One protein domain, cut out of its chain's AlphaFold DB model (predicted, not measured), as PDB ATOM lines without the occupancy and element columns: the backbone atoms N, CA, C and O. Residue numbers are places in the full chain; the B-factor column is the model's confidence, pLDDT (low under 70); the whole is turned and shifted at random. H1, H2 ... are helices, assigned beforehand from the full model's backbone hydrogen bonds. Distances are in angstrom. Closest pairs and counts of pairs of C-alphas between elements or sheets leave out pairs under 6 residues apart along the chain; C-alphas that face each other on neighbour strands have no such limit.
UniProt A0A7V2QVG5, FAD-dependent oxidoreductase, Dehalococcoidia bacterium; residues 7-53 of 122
ATOM      1  N   ASP A   7      87.017  86.091  68.592       96.06
ATOM      2  CA  ASP A   7      86.840  87.459  69.099       96.06
ATOM      3  C   ASP A   7      87.430  87.680  70.505       96.06
ATOM      4  O   ASP A   7      87.630  88.817  70.929       96.06
ATOM      5  N   TYR A   8      87.751  86.606  71.236       95.06
ATOM      6  CA  TYR A   8      88.398  86.698  72.549       95.06
ATOM      7  C   TYR A   8      89.896  87.021  72.499       95.06
ATOM      8  O   TYR A   8      90.503  87.207  73.557       95.06
ATOM      9  N   ALA A   9      90.520  87.058  71.320       96.38
ATOM     10  CA  ALA A   9      91.925  87.421  71.183       96.38
ATOM     11  C   ALA A   9      92.153  88.361  69.987       96.38
ATOM     12  O   ALA A   9      91.465  88.256  68.974       96.38
ATOM     13  N   PRO A  10      93.148  89.266  70.060       95.44
ATOM     14  CA  PRO A  10      93.573  90.033  68.895       95.44
ATOM     15  C   PRO A  10      94.019  89.126  67.732       95.44
ATOM     16  O   PRO A  10      94.522  88.023  67.980       95.44
ATOM     17  N   PRO A  11      93.930  89.592  66.470       94.81
ATOM     18  CA  PRO A  11      94.423  88.839  65.319       94.81
ATOM     19  C   PRO A  11      95.878  88.380  65.496       94.81
ATOM     20  O   PRO A  11      96.745  89.158  65.897       94.81
ATOM     21  N   GLY A  12      96.140  87.106  65.195       93.88
ATOM     22  CA  GLY A  12      97.465  86.492  65.337       93.88
ATOM     23  C   GLY A  12      97.853  86.103  66.769       93.88
ATOM     24  O   GLY A  12      98.976  85.653  66.980       93.88
ATOM     25  N   GLN A  13      96.957  86.253  67.751       94.88
ATOM     26  CA  GLN A  13      97.182  85.834  69.136       94.88
ATOM     27  C   GLN A  13      96.190  84.749  69.561       94.88
ATOM     28  O   GLN A  13      95.084  84.632  69.032       94.88
ATOM     29  N   HIS A  14      96.577  83.969  70.571       94.56
ATOM     30  CA  HIS A  14      95.698  83.002  71.212       94.56
ATOM     31  C   HIS A  14      95.539  83.304  72.697       94.56
ATOM     32  O   HIS A  14      96.495  83.694  73.363       94.56
ATOM     33  N   VAL A  15      94.330  83.081  73.216       95.44
ATOM     34  CA  VAL A  15      94.055  83.136  74.654       95.44
ATOM     35  C   VAL A  15      93.725  81.741  75.177       95.44
ATOM     36  O   VAL A  15      92.802  81.057  74.698       95.44
ATOM     37  N   LEU A  16      94.507  81.321  76.167       94.19
ATOM     38  CA  LEU A  16      94.303  80.113  76.950       94.19
ATOM     39  C   LEU A  16      93.696  80.502  78.297       94.19
ATOM     40  O   LEU A  16      94.180  81.411  78.964       94.19
ATOM     41  N   PHE A  17      92.643  79.789  78.677       94.69
ATOM     42  CA  PHE A  17      92.165  79.752  80.049       94.69
ATOM     43  C   PHE A  17      92.624  78.418  80.633       94.69
ATOM     44  O   PHE A  17      92.377  77.379  80.019       94.69
ATOM     45  N   ALA A  18      93.309  78.467  81.769       94.00
ATOM     46  CA  ALA A  18      93.768  77.304  82.510       94.00
ATOM     47  C   ALA A  18      93.184  77.358  83.923       94.00
ATOM     48  O   ALA A  18      92.935  78.443  84.452       94.00
ATOM     49  N   TYR A  19      92.958  76.190  84.510       92.88
ATOM     50  CA  TYR A  19      92.426  76.046  85.857       92.88
ATOM     51  C   TYR A  19      93.312  75.075  86.631       92.88
ATOM     52  O   TYR A  19      93.619  73.997  86.122       92.88
ATOM     53  N   ALA A  20      93.701  75.471  87.838       92.94
ATOM     54  CA  ALA A  20      94.412  74.639  88.795       92.94
ATOM     55  C   ALA A  20      93.524  74.431  90.024       92.94
ATOM     56  O   ALA A  20      92.663  75.256  90.334       92.94
ATOM     57  N   SER A  21      93.713  73.304  90.699       89.56
ATOM     58  CA  SER A  21      92.970  72.950  91.904       89.56
ATOM     59  C   SER A  21      93.939  72.879  93.074       89.56
ATOM     60  O   SER A  21      94.913  72.133  92.962       89.56
ATOM     61  N   PRO A  22      93.673  73.589  94.184       88.69
ATOM     62  CA  PRO A  22      94.507  73.468  95.365       88.69
ATOM     63  C   PRO A  22      94.412  72.050  95.918       88.69
ATOM     64  O   PRO A  22      93.458  71.304  95.659       88.69
ATOM     65  N   ARG A  23      95.373  71.684  96.765       86.81
ATOM     66  CA  ARG A  23      95.378  70.364  97.414       86.81
ATOM     67  C   ARG A  23      94.106  70.079  98.227       86.81
ATOM     68  O   ARG A  23      93.728  68.919  98.396       86.81
ATOM     69  N   SER A  24      93.477  71.115  98.776       85.69
ATOM     70  CA  SER A  24      92.252  71.018  99.564       85.69
ATOM     71  C   SER A  24      91.405  72.274  99.397       85.69
ATOM     72  O   SER A  24      91.940  73.372  99.300       85.69
ATOM     73  N   TYR A  25      90.085  72.097  99.435       81.56
ATOM     74  CA  TYR A  25      89.094  73.178  99.447       81.56
ATOM     75  C   TYR A  25      88.543  73.461 100.854       81.56
ATOM     76  O   TYR A  25      87.729  74.359 101.035       81.56
ATOM     77  N   CYS A  26      88.945  72.671 101.856       84.06
ATOM     78  CA  CYS A  26      88.395  72.741 103.215       84.06
ATOM     79  C   CYS A  26      89.258  73.559 104.184       84.06
ATOM     80  O   CYS A  26      88.871  73.752 105.334       84.06
ATOM     81  N   VAL A  27      90.454  73.966 103.762       89.38
ATOM     82  CA  VAL A  27      91.407  74.730 104.574       89.38
ATOM     83  C   VAL A  27      92.031  75.823 103.715       89.38
ATOM     84  O   VAL A  27      92.134  75.618 102.503       89.38
ATOM     85  N   PRO A  28      92.455  76.954 104.308       91.25
ATOM     86  CA  PRO A  28      93.143  77.996 103.562       91.25
ATOM     87  C   PRO A  28      94.345  77.440 102.798       91.25
ATOM     88  O   PRO A  28      95.115  76.646 103.347       91.25
ATOM     89  N   MET A  29      94.489  77.850 101.540       91.94
ATOM     90  CA  MET A  29      95.640  77.471 100.724       91.94
ATOM     91  C   MET A  29      96.871  78.319 101.065       91.94
ATOM     92  O   MET A  29      96.740  79.457 101.524       91.94
ATOM     93  N   ASP A  30      98.056  77.776 100.786       93.69
ATOM     94  CA  ASP A  30      99.285  78.563 100.682       93.69
ATOM     95  C   ASP A  30      99.333  79.188  99.282       93.69
ATOM     96  O   ASP A  30      99.689  78.535  98.303       93.69
ATOM     97  N   GLU A  31      98.889  80.438  99.174       93.56
ATOM     98  CA  GLU A  31      98.746  81.109  97.880       93.56
ATOM     99  C   GLU A  31     100.076  81.251  97.139       93.56
ATOM    100  O   GLU A  31     100.104  81.125  95.917       93.56
ATOM    101  N   GLU A  32     101.181  81.491  97.848       95.31
ATOM    102  CA  GLU A  32     102.490  81.640  97.209       95.31
ATOM    103  C   GLU A  32     102.913  80.326  96.551       95.31
ATOM    104  O   GLU A  32     103.303  80.311  95.378       95.31
ATOM    105  N   GLU A  33     102.771  79.213  97.271       95.19
ATOM    106  CA  GLU A  33     103.125  77.896  96.752       95.19
ATOM    107  C   GLU A  33     102.199  77.457  95.609       95.19
ATOM    108  O   GLU A  33     102.686  76.970  94.588       95.19
ATOM    109  N   GLU A  34     100.886  77.675  95.719       95.12
ATOM    110  CA  GLU A  34      99.923  77.315  94.667       95.12
ATOM    111  C   GLU A  34     100.169  78.116  93.375       95.12
ATOM    112  O   GLU A  34     100.155  77.558  92.272       95.12
ATOM    113  N   LEU A  35     100.474  79.417  93.482       95.19
ATOM    114  CA  LEU A  35     100.833  80.246  92.328       95.19
ATOM    115  C   LEU A  35     102.165  79.814  91.707       95.19
ATOM    116  O   LEU A  35     102.286  79.771  90.475       95.19
ATOM    117  N   ARG A  36     103.157  79.471  92.537       96.44
ATOM    118  CA  ARG A  36     104.465  78.988  92.084       96.44
ATOM    119  C   ARG A  36     104.331  77.664  91.333       96.44
ATOM    120  O   ARG A  36     104.846  77.555  90.222       96.44
ATOM    121  N   GLN A  37     103.620  76.689  91.898       96.44
ATOM    122  CA  GLN A  37     103.399  75.376  91.282       96.44
ATOM    123  C   GLN A  37     102.579  75.489  89.998       96.44
ATOM    124  O   GLN A  37     102.997  74.980  88.963       96.44
ATOM    125  N   THR A  38     101.489  76.262  90.008       96.00
ATOM    126  CA  THR A  38     100.683  76.484  88.796       96.00
ATOM    127  C   THR A  38     101.506  77.135  87.678       96.00
ATOM    128  O   THR A  38     101.341  76.815  86.502       96.00
ATOM    129  N   THR A  39     102.417  78.052  88.021       95.44
ATOM    130  CA  THR A  39     103.316  78.675  87.035       95.44
ATOM    131  C   THR A  39     104.303  77.665  86.452       95.44
ATOM    132  O   THR A  39     104.523  77.676  85.239       95.44
ATOM    133  N   LEU A  40     104.861  76.780  87.283       95.81
ATOM    134  CA  LEU A  40     105.731  75.695  86.824       95.81
ATOM    135  C   LEU A  40     104.982  74.740  85.890       95.81
ATOM    136  O   LEU A  40     105.458  74.492  84.785       95.81
ATOM    137  N   ASP A  41     103.776  74.306  86.263       96.19
ATOM    138  CA  ASP A  41     102.932  73.463  85.411       96.19
ATOM    139  C   ASP A  41     102.693  74.123  84.044       96.19
ATOM    140  O   ASP A  41     102.814  73.483  83.001       96.19
ATOM    141  N   LEU A  42     102.406  75.429  84.012       95.69
ATOM    142  CA  LEU A  42     102.232  76.158  82.754       95.69
ATOM    143  C   LEU A  42     103.513  76.192  81.909       95.69
ATOM    144  O   LEU A  42     103.428  76.039  80.691       95.69
ATOM    145  N   GLN A  43     104.682  76.394  82.521       94.88
ATOM    146  CA  GLN A  43     105.969  76.380  81.815       94.88
ATOM    147  C   GLN A  43     106.295  74.989  81.252       94.88
ATOM    148  O   GLN A  43     106.807  74.889  80.134       94.88
ATOM    149  N   GLU A  44     105.969  73.929  81.991       96.38
ATOM    150  CA  GLU A  44     106.171  72.544  81.564       96.38
ATOM    151  C   GLU A  44     105.212  72.139  80.438       96.38
ATOM    152  O   GLU A  44     105.636  71.560  79.436       96.38
ATOM    153  N   GLN A  45     103.922  72.474  80.562       96.31
ATOM    154  CA  GLN A  45     102.897  72.116  79.576       96.31
ATOM    155  C   GLN A  45     102.944  72.987  78.312       96.31
ATOM    156  O   GLN A  45     102.455  72.572  77.259       96.31
ATOM    157  N   LEU A  46     103.536  74.184  78.384       94.88
ATOM    158  CA  LEU A  46     103.671  75.107  77.256       94.88
ATOM    159  C   LEU A  46     105.145  75.476  77.022       94.88
ATOM    160  O   LEU A  46     105.564  76.597  77.331       94.88
ATOM    161  N   PRO A  47     105.941  74.576  76.413       93.69
ATOM    162  CA  PRO A  47     107.331  74.863  76.089       93.69
ATOM    163  C   PRO A  47     107.466  76.153  75.268       93.69
ATOM    164  O   PRO A  47     106.904  76.291  74.181       93.69
ATOM    165  N   GLY A  48     108.229  77.115  75.789       93.50
ATOM    166  CA  GLY A  48     108.408  78.428  75.164       93.50
ATOM    167  C   GLY A  48     107.363  79.477  75.553       93.50
ATOM    168  O   GLY A  48     107.341  80.538  74.923       93.50
ATOM    169  N   LEU A  49     106.549  79.230  76.590       94.19
ATOM    170  CA  LEU A  49     105.610  80.204  77.158       94.19
ATOM    171  C   LEU A  49     106.266  81.569  77.382       94.19
ATOM    172  O   LEU A  49     105.709  82.578  76.973       94.19
ATOM    173  N   GLU A  50     107.469  81.607  77.950       92.88
ATOM    174  CA  GLU A  50     108.181  82.864  78.226       92.88
ATOM    175  C   GLU A  50     108.673  83.584  76.965       92.88
ATOM    176  O   GLU A  50     108.856  84.798  76.967       92.88
ATOM    177  N   LYS A  51     108.890  82.844  75.873       96.00
ATOM    178  CA  LYS A  51     109.404  83.398  74.616       96.00
ATOM    179  C   LYS A  51     108.291  83.921  73.712       96.00
ATOM    180  O   LYS A  51     108.483  84.922  73.027       96.00
ATOM    181  N   TYR A  52     107.161  83.220  73.661       94.88
ATOM    182  CA  TYR A  52     106.090  83.483  72.693       94.88
ATOM    183  C   TYR A  52     104.765  83.898  73.334       94.88
ATOM    184  O   TYR A  52     103.840  84.302  72.631       94.88
ATOM    185  N   GLY A  53     104.658  83.797  74.654       94.69
ATOM    186  CA  GLY A  53     103.454  84.090  75.406       94.69
ATOM    187  C   GLY A  53     103.747  84.902  76.659       94.69
ATOM    188  O   GLY A  53     104.823  85.467  76.841       94.69
TER     189      GLY A  53
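Overview. This is residues 7 to 53 of the 122 residues of the protein "FAD-dependent oxidoreductase" of Dehalococcoidia bacterium (UniProt A0A7V2QVG5). A long stretch with no named element, residues 7 to 30, hooks at its start, runs the length of the model and turns round through residues 24 to 29; H1 then folds back from that turn, and the short H2 follows at its far end. It is a loose, elongated loop of chain without a packed core, and residues 24 to 29 and 43 to 51 stand free. The printed part has 47 residues with two named helices, H1 then H2, and no named strand; the class is all helix, though named elements hold only 19 of the 47. The whole is only just loose, close to extended, with a radius of gyration of the C-alphas of 13.8 A and spans of 42 by 23 by 14 A.

Along the chain. Start at C-alpha 7 at (86.840, 87.459, 69.099) and read on to residue 30 without meeting a named element. Find C-alpha 31 at (98.746, 81.109, 97.880); from there H1, residues 31 to 45, runs 20.8 A. H2, residues 49 to 52, ends with C-alpha 52 at (106.090, 83.483, 72.693).

Arrangement. Look at Gln 43 and Leu 49, whose C-alphas, 6.0 A apart, are the closest of H1 and H2. The two helices only just touch, with 3 pairs of C-alphas within 8 A, and touch only at the corner by their tight link of 3 residues. H1 touches H2 with residues 42 to 43 alone. In H1 every O i to N i+4 pair is within hydrogen-bond range; H2 is too short for such a pair, and its 1 pair of O i to N i+3 is not within range.

Size, cuts and confidence. The C-alphas of Pro 11 and Val 27, the two farthest apart, are 41.8 A apart. The printed part has no cut. Its mean pLDDT is 93.5, and no printed residue is under 70.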